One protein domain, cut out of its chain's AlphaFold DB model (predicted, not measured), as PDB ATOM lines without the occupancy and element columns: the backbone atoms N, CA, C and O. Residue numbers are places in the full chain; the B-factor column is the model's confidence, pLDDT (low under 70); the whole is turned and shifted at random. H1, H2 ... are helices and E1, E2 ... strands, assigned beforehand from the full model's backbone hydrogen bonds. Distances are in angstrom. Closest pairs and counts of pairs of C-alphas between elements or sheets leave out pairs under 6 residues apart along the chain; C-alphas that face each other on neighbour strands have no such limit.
ATOM      1  N   ILE A   2     147.831 132.231 111.927       71.38
ATOM      2  CA  ILE A   2     148.703 131.120 112.357       71.38
ATOM      3  C   ILE A   2     147.975 130.296 113.415       71.38
ATOM      4  O   ILE A   2     147.716 130.804 114.494       71.38
ATOM      5  N   SER A   3     147.671 129.034 113.125       79.81
ATOM      6  CA  SER A   3     147.027 128.155 114.103       79.81
ATOM      7  C   SER A   3     147.859 128.020 115.386       79.81
ATOM      8  O   SER A   3     149.056 127.736 115.321       79.81
ATOM      9  N   LEU A   4     147.217 128.169 116.547       80.12
ATOM     10  CA  LEU A   4     147.836 127.965 117.862       80.12
ATOM     11  C   LEU A   4     147.814 126.487 118.286       80.12
ATOM     12  O   LEU A   4     148.428 126.098 119.271       80.12
ATOM     13  N   CYS A   5     147.109 125.623 117.557       78.56
ATOM     14  CA  CYS A   5     147.034 124.193 117.851       78.56
ATOM     15  C   CYS A   5     147.107 123.370 116.565       78.56
ATOM     16  O   CYS A   5     146.572 123.755 115.529       78.56
ATOM     17  N   ARG A   6     147.727 122.188 116.618       72.56
ATOM     18  CA  ARG A   6     147.721 121.262 115.479       72.56
ATOM     19  C   ARG A   6     147.282 119.884 115.927       72.56
ATOM     20  O   ARG A   6     147.911 119.261 116.782       72.56
ATOM     21  N   SER A   7     146.229 119.384 115.292       67.81
ATOM     22  CA  SER A   7     145.798 118.002 115.447       67.81
ATOM     23  C   SER A   7     146.827 117.056 114.831       67.81
ATOM     24  O   SER A   7     147.202 117.205 113.662       67.81
ATOM     25  N   LYS A   8     147.255 116.045 115.587       64.31
ATOM     26  CA  LYS A   8     147.953 114.881 115.042       64.31
ATOM     27  C   LYS A   8     146.960 113.727 114.979       64.31
ATOM     28  O   LYS A   8     146.469 113.257 116.000       64.31
ATOM     29  N   CYS A   9     146.663 113.271 113.768       56.62
ATOM     30  CA  CYS A   9     145.820 112.101 113.560       56.62
ATOM     31  C   CYS A   9     146.706 110.854 113.479       56.62
ATOM     32  O   CYS A   9     147.608 110.793 112.641       56.62
ATOM     33  N   THR A  10     146.455 109.871 114.346       57.94
ATOM     34  CA  THR A  10     147.065 108.543 114.226       57.94
ATOM     35  C   THR A  10     146.007 107.574 113.736       57.94
ATOM     36  O   THR A  10     145.051 107.249 114.443       57.94
ATOM     37  N   ILE A  11     146.190 107.108 112.507       57.50
ATOM     38  CA  ILE A  11     145.308 106.140 111.874       57.50
ATOM     39  C   ILE A  11     145.936 104.759 112.017       57.50
ATOM     40  O   ILE A  11     147.041 104.527 111.527       57.50
ATOM     41  N   VAL A  12     145.226 103.834 112.662       55.50
ATOM     42  CA  VAL A  12     145.668 102.443 112.757       55.50
ATOM     43  C   VAL A  12     144.875 101.618 111.752       55.50
ATOM     44  O   VAL A  12     143.654 101.480 111.841       55.50
ATOM     45  N   GLN A  13     145.585 101.062 110.774       56.56
ATOM     46  CA  GLN A  13     145.029 100.088 109.849       56.56
ATOM     47  C   GLN A  13     145.158  98.694 110.460       56.56
ATOM     48  O   GLN A  13     146.255  98.148 110.564       56.56
ATOM     49  N   LEU A  14     144.026  98.114 110.846       57.78
ATOM     50  CA  LEU A  14     143.980  96.738 111.324       57.78
ATOM     51  C   LEU A  14     144.106  95.786 110.128       57.78
ATOM     52  O   LEU A  14     143.358  95.900 109.154       57.78
ATOM     53  N   LYS A  30     140.030 103.010 111.677       57.91
ATOM     54  CA  LYS A  30     139.726 103.691 112.941       57.91
ATOM     55  C   LYS A  30     140.981 104.424 113.392       57.91
ATOM     56  O   LYS A  30     142.059 103.837 113.460       57.91
ATOM     57  N   GLY A  31     140.841 105.716 113.648       62.66
ATOM     58  CA  GLY A  31     141.925 106.567 114.117       62.66
ATOM     59  C   GLY A  31     141.552 107.238 115.425       62.66
ATOM     60  O   GLY A  31     140.374 107.459 115.700       62.66
ATOM     61  N   HIS A  32     142.571 107.555 116.215       70.25
ATOM     62  CA  HIS A  32     142.450 108.486 117.326       70.25
ATOM     63  C   HIS A  32     143.109 109.799 116.905       70.25
ATOM     64  O   HIS A  32     144.186 109.803 116.294       70.25
ATOM     65  N   VAL A  33     142.446 110.907 117.207       74.38
ATOM     66  CA  VAL A  33     143.023 112.243 117.075       74.38
ATOM     67  C   VAL A  33     143.540 112.632 118.449       74.38
ATOM     68  O   VAL A  33     142.906 112.317 119.450       74.38
ATOM     69  N   ILE A  34     144.733 113.215 118.480       77.81
ATOM     70  CA  ILE A  34     145.283 113.846 119.674       77.81
ATOM     71  C   ILE A  34     145.759 115.228 119.252       77.81
ATOM     72  O   ILE A  34     146.566 115.363 118.320       77.81
ATOM     73  N   VAL A  35     145.262 116.266 119.910       82.56
ATOM     74  CA  VAL A  35     145.699 117.639 119.655       82.56
ATOM     75  C   VAL A  35     146.869 117.995 120.561       82.56
ATOM     76  O   VAL A  35     146.830 117.767 121.764       82.56
ATOM     77  N   TYR A  36     147.919 118.580 119.985       82.38
ATOM     78  CA  TYR A  36     148.994 119.190 120.762       82.38
ATOM     79  C   TYR A  36     148.976 120.703 120.531       82.38
ATOM     80  O   TYR A  36     148.995 121.128 119.365       82.38
ATOM     81  N   PRO A  37     148.972 121.521 121.602       82.00
ATOM     82  CA  PRO A  37     149.199 122.949 121.477       82.00
ATOM     83  C   PRO A  37     150.531 123.169 120.779       82.00
ATOM     84  O   PRO A  37     151.562 122.620 121.174       82.00
ATOM     85  N   GLN A  38     150.503 123.934 119.699       72.75
ATOM     86  CA  GLN A  38     151.729 124.486 119.159       72.75
ATOM     87  C   GLN A  38     151.932 125.761 119.970       72.75
ATOM     88  O   GLN A  38     150.965 126.456 120.251       72.75
ATOM     89  N   ARG A  39     153.136 126.079 120.431       69.44
ATOM     90  CA  ARG A  39     153.382 127.402 121.022       69.44
ATOM     91  C   ARG A  39     153.975 128.288 119.936       69.44
ATOM     92  O   ARG A  39     155.149 128.641 120.036       69.44
ATOM     93  N   PRO A  40     153.225 128.633 118.862       67.94
ATOM     94  CA  PRO A  40     153.776 129.497 117.841       67.94
ATOM     95  C   PRO A  40     153.990 130.892 118.410       67.94
ATOM     96  O   PRO A  40     154.591 131.691 117.722       67.94
ATOM     97  N   HIS A 199     155.819 121.574 119.668       75.94
ATOM     98  CA  HIS A 199     154.517 121.400 120.302       75.94
ATOM     99  C   HIS A 199     154.707 121.079 121.783       75.94
ATOM    100  O   HIS A 199     155.771 120.606 122.183       75.94
ATOM    101  N   ASP A 200     153.665 121.283 122.581       73.88
ATOM    102  CA  ASP A 200     153.732 120.962 124.000       73.88
ATOM    103  C   ASP A 200     153.921 119.459 124.247       73.88
ATOM    104  O   ASP A 200     153.451 118.637 123.453       73.88
ATOM    105  N   PRO A 201     154.617 119.056 125.325       78.25
ATOM    106  CA  PRO A 201     154.832 117.643 125.630       78.25
ATOM    107  C   PRO A 201     153.526 116.946 126.034       78.25
ATOM    108  O   PRO A 201     153.390 115.732 125.872       78.25
ATOM    109  N   THR A 202     152.558 117.711 126.535       84.25
ATOM    110  CA  THR A 202     151.240 117.238 126.949       84.25
ATOM    111  C   THR A 202     150.201 117.521 125.865       84.25
ATOM    112  O   THR A 202     150.181 118.630 125.321       84.25
ATOM    113  N   PRO A 203     149.327 116.554 125.543       85.50
ATOM    114  CA  PRO A 203     148.206 116.809 124.650       85.50
ATOM    115  C   PRO A 203     147.234 117.815 125.279       85.50
ATOM    116  O   PRO A 203     147.136 117.914 126.504       85.50
ATOM    117  N   ALA A 204     146.532 118.565 124.435       86.06
ATOM    118  CA  ALA A 204     145.439 119.421 124.869       86.06
ATOM    119  C   ALA A 204     144.283 118.556 125.379       86.06
ATOM    120  O   ALA A 204     144.019 117.488 124.824       86.06
ATOM    121  N   ASP A 205     143.576 119.037 126.401       86.56
ATOM    122  CA  ASP A 205     142.283 118.458 126.745       86.56
ATOM    123  C   ASP A 205     141.289 118.787 125.626       86.56
ATOM    124  O   ASP A 205     141.115 119.954 125.255       86.56
ATOM    125  N   GLU A 206     140.704 117.744 125.046       83.19
ATOM    126  CA  GLU A 206     139.735 117.848 123.955       83.19
ATOM    127  C   GLU A 206     138.309 118.047 124.471       83.19
ATOM    128  O   GLU A 206     137.439 118.465 123.707       83.19
ATOM    129  N   PHE A 207     138.080 117.784 125.759       82.88
ATOM    130  CA  PHE A 207     136.783 117.913 126.402       82.88
ATOM    131  C   PHE A 207     136.707 119.214 127.197       82.88
ATOM    132  O   PHE A 207     137.658 119.632 127.853       82.88
ATOM    133  N   TYR A 208     135.545 119.854 127.162       83.38
ATOM    134  CA  TYR A 208     135.240 121.107 127.851       83.38
ATOM    135  C   TYR A 208     136.230 122.239 127.538       83.38
ATOM    136  O   TYR A 208     136.483 123.106 128.380       83.38
ATOM    137  N   ASN A 209     136.773 122.245 126.318       87.88
ATOM    138  CA  ASN A 209     137.780 123.200 125.864       87.88
ATOM    139  C   ASN A 209     137.253 124.059 124.698       87.88
ATOM    140  O   ASN A 209     137.544 123.779 123.529       87.88
ATOM    141  N   PRO A 210     136.511 125.142 124.991       89.12
ATOM    142  CA  PRO A 210     135.899 125.977 123.959       89.12
ATOM    143  C   PRO A 210     136.902 126.749 123.102       89.12
ATOM    144  O   PRO A 210     136.565 127.167 121.998       89.12
ATOM    145  N   ALA A 211     138.145 126.911 123.558       89.50
ATOM    146  CA  ALA A 211     139.187 127.570 122.780       89.50
ATOM    147  C   ALA A 211     139.852 126.632 121.758       89.50
ATOM    148  O   ALA A 211     140.495 127.109 120.827       89.50
ATOM    149  N   LEU A 212     139.703 125.308 121.890       89.38
ATOM    150  CA  LEU A 212     140.460 124.335 121.097       89.38
ATOM    151  C   LEU A 212     140.227 124.478 119.588       89.38
ATOM    152  O   LEU A 212     141.177 124.576 118.815       89.38
ATOM    153  N   PHE A 213     138.965 124.507 119.162       88.19
ATOM    154  CA  PHE A 213     138.604 124.646 117.747       88.19
ATOM    155  C   PHE A 213     138.988 126.015 117.180       88.19
ATOM    156  O   PHE A 213     139.638 126.042 116.132       88.19
ATOM    157  N   PRO A 214     138.698 127.130 117.877       90.06
ATOM    158  CA  PRO A 214     139.197 128.437 117.484       90.06
ATOM    159  C   PRO A 214     140.722 128.527 117.352       90.06
ATOM    160  O   PRO A 214     141.221 129.140 116.410       90.06
ATOM    161  N   MET A 215     141.470 127.861 118.239       87.69
ATOM    162  CA  MET A 215     142.930 127.785 118.157       87.69
ATOM    163  C   MET A 215     143.419 126.963 116.965       87.69
ATOM    164  O   MET A 215     144.453 127.313 116.404       87.69
ATOM    165  N   MET A 216     142.721 125.881 116.594       86.31
ATOM    166  CA  MET A 216     143.090 124.997 115.476       86.31
ATOM    167  C   MET A 216     142.721 125.560 114.100       86.31
ATOM    168  O   MET A 216     143.423 125.317 113.119       86.31
ATOM    169  N   TYR A 217     141.600 126.279 114.017       86.38
ATOM    170  CA  TYR A 217     141.010 126.725 112.755       86.38
ATOM    171  C   TYR A 217     140.692 128.220 112.792       86.38
ATOM    172  O   TYR A 217     139.532 128.621 112.694       86.38
ATOM    173  N   PRO A 218     141.709 129.084 112.891       84.50
ATOM    174  CA  PRO A 218     141.486 130.514 113.063       84.50
ATOM    175  C   PRO A 218     140.800 131.194 111.862       84.50
ATOM    176  O   PRO A 218     140.299 132.306 111.984       84.50
ATOM    177  N   THR A 219     140.761 130.547 110.694       83.94
ATOM    178  CA  THR A 219     139.975 130.999 109.534       83.94
ATOM    179  C   THR A 219     138.485 130.692 109.663       83.94
ATOM    180  O   THR A 219     137.681 131.430 109.108       83.94
ATOM    181  N   LEU A 220     138.120 129.629 110.384       85.06
ATOM    182  CA  LEU A 220     136.725 129.291 110.692       85.06
ATOM    183  C   LEU A 220     136.211 130.072 111.908       85.06
ATOM    184  O   LEU A 220     135.021 130.335 112.031       85.06
ATOM    185  N   PHE A 221     137.120 130.473 112.798       87.81
ATOM    186  CA  PHE A 221     136.818 131.232 114.011       87.81
ATOM    187  C   PHE A 221     137.625 132.537 114.040       87.81
ATOM    188  O   PHE A 221     138.529 132.690 114.868       87.81
ATOM    189  N   PRO A 222     137.322 133.502 113.154       86.12
ATOM    190  CA  PRO A 222     138.116 134.726 113.018       86.12
ATOM    191  C   PRO A 222     138.154 135.569 114.305       86.12
ATOM    192  O   PRO A 222     139.152 136.236 114.569       86.12
ATOM    193  N   PHE A 223     137.114 135.477 115.137       88.31
ATOM    194  CA  PHE A 223     137.007 136.139 116.444       88.31
ATOM    195  C   PHE A 223     137.576 135.316 117.613       88.31
ATOM    196  O   PHE A 223     137.536 135.759 118.754       88.31
ATOM    197  N   GLY A 224     138.068 134.095 117.374       87.38
ATOM    198  CA  GLY A 224     138.635 133.252 118.434       87.38
ATOM    199  C   GLY A 224     137.619 132.697 119.441       87.38
ATOM    200  O   GLY A 224     138.017 132.164 120.473       87.38
ATOM    201  N   VAL A 225     136.321 132.817 119.157       87.38
ATOM    202  CA  VAL A 225     135.208 132.426 120.038       87.38
ATOM    203  C   VAL A 225     134.242 131.484 119.325       87.38
ATOM    204  O   VAL A 225     134.344 131.297 118.112       87.38
ATOM    205  N   GLY A 226     133.286 130.916 120.064       83.88
ATOM    206  CA  GLY A 226     132.250 130.058 119.493       83.88
ATOM    207  C   GLY A 226     132.732 128.646 119.189       83.88
ATOM    208  O   GLY A 226     132.160 127.988 118.329       83.88
ATOM    209  N   GLY A 227     133.784 128.172 119.857       86.25
ATOM    210  CA  GLY A 227     134.172 126.769 119.772       86.25
ATOM    211  C   GLY A 227     133.165 125.843 120.457       86.25
ATOM    212  O   GLY A 227     132.166 126.265 121.041       86.25
ATOM    213  N   MET A 228     133.416 124.539 120.374       83.62
ATOM    214  CA  MET A 228     132.526 123.558 120.992       83.62
ATOM    215  C   MET A 228     132.419 123.754 122.502       83.62
ATOM    216  O   MET A 228     133.372 124.170 123.146       83.62
ATOM    217  N   GLU A 229     131.253 123.426 123.059       79.75
ATOM    218  CA  GLU A 229     131.026 123.455 124.514       79.75
ATOM    219  C   GLU A 229     131.215 124.849 125.149       79.75
ATOM    220  O   GLU A 229     131.285 124.978 126.373       79.75
ATOM    221  N   ASP A 230     131.231 125.905 124.327       82.19
ATOM    222  CA  ASP A 230     131.204 127.286 124.789       82.19
ATOM    223  C   ASP A 230     129.904 127.550 125.563       82.19
ATOM    224  O   ASP A 230     128.790 127.358 125.066       82.19
ATOM    225  N   LYS A 231     130.054 128.009 126.809       78.06
ATOM    226  CA  LYS A 231     128.940 128.337 127.706       78.06
ATOM    227  C   LYS A 231     128.135 129.543 127.217       78.06
ATOM    228  O   LYS A 231     127.021 129.748 127.689       78.06
ATOM    229  N   GLY A 232     128.679 130.328 126.286       75.94
ATOM    230  CA  GLY A 232     127.961 131.397 125.598       75.94
ATOM    231  C   GLY A 232     126.905 130.895 124.606       75.94
ATOM    232  O   GLY A 232     126.037 131.668 124.192       75.94
ATOM    233  N   HIS A 233     126.928 129.612 124.227       76.81
ATOM    234  CA  HIS A 233     125.926 129.054 123.324       76.81
ATOM    235  C   HIS A 233     124.561 128.918 124.006       76.81
ATOM    236  O   HIS A 233     124.417 128.305 125.061       76.81
ATOM    237  N   ARG A 234     123.514 129.422 123.339       77.75
ATOM    238  CA  ARG A 234     122.117 129.266 123.790       77.75
ATOM    239  C   ARG A 234     121.665 127.805 123.833       77.75
ATOM    240  O   ARG A 234     120.742 127.469 124.566       77.75
ATOM    241  N   THR A 235     122.293 126.949 123.031       77.62
ATOM    242  CA  THR A 235     121.980 125.524 122.910       77.62
ATOM    243  C   THR A 235     123.264 124.714 122.850       77.62
ATOM    244  O   THR A 235     124.180 125.075 122.112       77.62
ATOM    245  N   VAL A 236     123.309 123.587 123.560       75.44
ATOM    246  CA  VAL A 236     124.422 122.637 123.456       75.44
ATOM    247  C   VAL A 236     124.388 121.999 122.068       75.44
ATOM    248  O   VAL A 236     123.420 121.331 121.705       75.44
ATOM    249  N   LEU A 237     125.434 122.232 121.279       76.50
ATOM    250  CA  LEU A 237     125.572 121.678 119.936       76.50
ATOM    251  C   LEU A 237     126.512 120.475 119.975       76.50
ATOM    252  O   LEU A 237     127.635 120.575 120.460       76.50
ATOM    253  N   GLY A 238     126.068 119.343 119.424       79.38
ATOM    254  CA  GLY A 238     126.973 118.235 119.120       79.38
ATOM    255  C   GLY A 238     127.903 118.587 117.954       79.38
ATOM    256  O   GLY A 238     127.550 119.414 117.111       79.38
ATOM    257  N   LEU A 239     129.052 117.907 117.863       79.12
ATOM    258  CA  LEU A 239     130.097 118.162 116.858       79.12
ATOM    259  C   LEU A 239     129.545 118.278 115.428       79.12
ATOM    260  O   LEU A 239     129.829 119.250 114.740       79.12
ATOM    261  N   LYS A 240     128.691 117.338 114.999       79.88
ATOM    262  CA  LYS A 240     128.105 117.350 113.647       79.88
ATOM    263  C   LYS A 240     127.321 118.636 113.363       79.88
ATOM    264  O   LYS A 240     127.512 119.252 112.320       79.88
ATOM    265  N   SER A 241     126.446 119.036 114.283       79.94
ATOM    266  CA  SER A 241     125.638 120.252 114.135       79.94
ATOM    267  C   SER A 241     126.502 121.508 114.212       79.94
ATOM    268  O   SER A 241     126.254 122.466 113.488       79.94
ATOM    269  N   HIS A 242     127.530 121.495 115.062       81.56
ATOM    270  CA  HIS A 242     128.485 122.590 115.175       81.56
ATOM    271  C   HIS A 242     129.247 122.809 113.858       81.56
ATOM    272  O   HIS A 242     129.245 123.919 113.336       81.56
ATOM    273  N   THR A 243     129.800 121.743 113.270       78.44
ATOM    274  CA  THR A 243     130.508 121.807 111.984       78.44
ATOM    275  C   THR A 243     129.608 122.301 110.853       78.44
ATOM    276  O   THR A 243     130.028 123.167 110.095       78.44
ATOM    277  N   ILE A 244     128.368 121.805 110.755       80.19
ATOM    278  CA  ILE A 244     127.421 122.265 109.727       80.19
ATOM    279  C   ILE A 244     127.171 123.769 109.866       80.19
ATOM    280  O   ILE A 244     127.290 124.488 108.885       80.19
ATOM    281  N   ASN A 245     126.883 124.257 111.076       77.19
ATOM    282  CA  ASN A 245     126.615 125.678 111.288       77.19
ATOM    283  C   ASN A 245     127.822 126.549 110.917       77.19
ATOM    284  O   ASN A 245     127.662 127.498 110.159       77.19
ATOM    285  N   VAL A 246     129.022 126.215 111.403       78.44
ATOM    286  CA  VAL A 246     130.240 126.997 111.118       78.44
ATOM    287  C   VAL A 246     130.498 127.096 109.613       78.44
ATOM    288  O   VAL A 246     130.809 128.170 109.114       78.44
ATOM    289  N   ILE A 247     130.300 125.996 108.883       75.00
ATOM    290  CA  ILE A 247     130.487 125.963 107.431       75.00
ATOM    291  C   ILE A 247     129.409 126.797 106.720       75.00
ATOM    292  O   ILE A 247     129.742 127.614 105.867       75.00
ATOM    293  N   THR A 248     128.131 126.640 107.076       72.62
ATOM    294  CA  THR A 248     127.023 127.345 106.406       72.62
ATOM    295  C   THR A 248     127.089 128.863 106.592       72.62
ATOM    296  O   THR A 248     126.952 129.595 105.616       72.62
ATOM    297  N   TYR A 249     127.356 129.350 107.809       63.53
ATOM    298  CA  TYR A 249     127.416 130.796 108.077       63.53
ATOM    299  C   TYR A 249     128.572 131.495 107.350       63.53
ATOM    300  O   TYR A 249     128.464 132.678 107.029       63.53
ATOM    301  N   GLN A 250     129.667 130.786 107.066       58.50
ATOM    302  CA  GLN A 250     130.810 131.372 106.373       58.50
ATOM    303  C   GLN A 250     130.498 131.623 104.889       58.50
ATOM    304  O   GLN A 250     130.784 132.708 104.388       58.50
ATOM    305  N   PHE A 251     129.801 130.689 104.228       51.72
ATOM    306  CA  PHE A 251     129.383 130.842 102.829       51.72
ATOM    307  C   PHE A 251     128.284 131.893 102.616       51.72
ATOM    308  O   PHE A 251     128.228 132.495 101.550       51.72
ATOM    309  N   GLU A 252     127.434 132.151 103.613       45.31
ATOM    310  CA  GLU A 252     126.390 133.185 103.513       45.31
ATOM    311  C   GLU A 252     126.918 134.612 103.737       45.31
ATOM    312  O   GLU A 252     126.288 135.567 103.297       45.31
ATOM    313  N   SER A 253     128.071 134.775 104.396       44.06
ATOM    314  CA  SER A 253     128.688 136.093 104.639       44.06
ATOM    315  C   SER A 253     129.634 136.574 103.531       44.06
ATOM    316  O   SER A 253     130.087 137.718 103.569       44.06
ATOM    317  N   GLU A 254     129.933 135.712 102.555       40.16
ATOM    318  CA  GLU A 254     130.770 136.016 101.383       40.16
ATOM    319  C   GLU A 254     129.950 136.252 100.091       40.16
ATOM    320  O   GLU A 254     130.544 136.472  99.033       40.16
ATOM    321  N   ALA A 255     128.611 136.239 100.171       33.78
ATOM    322  CA  ALA A 255     127.675 136.521  99.072       33.78
ATOM    323  C   ALA A 255     126.998 137.895  99.226       33.78
ATOM    324  O   ALA A 255     126.788 138.559  98.184       33.78
TER     325      ALA A 255
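AT A GLANCE: This is residues 2 to 14, 30 to 40 and 199 to 255 of the 255 residues of an uncharacterized protein of Armillaria gallica (UniProt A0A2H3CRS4). A narrow ribbon of two antiparallel strands, E1 and E2, makes one side of this model; the longer helix H2 makes the other side, apart from the ribbon, and the short helix H1 sits between them, by the start of E1. Long loops make up much of the rest. The printed part has 81 residues, under half of them in named elements, in the order E1, E2, H1, H2; the sheet's order is E1 - E2 and the class is mixed, helices and strands. The whole is only just compact, close to loose, with a radius of gyration of the C-alphas of 13.9 A and spans of 40 by 33 by 27 A.

IN THESE COORDINATES: Find C-alpha 5 at (147.034, 124.193, 117.851); from there strand E1, residues 5 to 12, runs 22.4 A. Strand E2, residues 30 to 37, covers 23.1 A. Look next at helix H1, residues 212 to 216. Helix H2, residues 239 to 252, runs 20.4 A to C-alpha 252 at (126.390, 133.185, 103.513).

HOW THE PARTS SIT: Start at E1 and E2, antiparallel at 157 degrees, where N 8 and O 34 are 2.9 A apart and N 34 and O 8 are 3.0 A apart, both within hydrogen-bond range. At Cys 5 you meet H1: its closest C-alpha to E1, that of Met 216, is 4.7 A away. E2 and H1 are near each other. H2 is apart from E1, E2 and H1. Every O i to N i+4 pair is within hydrogen-bond range in H1, and 9 of 10 in H2.

THE WHOLE: The farthest C-alphas, those of Leu 14 and Ala 255, are 44.7 A apart. Residues 15 to 29 and 41 to 198 are not printed, with C-alpha gaps of 8.3 A and 8.5 A. The link from H1 to H2, 22 residues, is long. Look for pLDDT under 70 at residues 7 to 14, 30 to 31, 39 to 40 and 249 to 255.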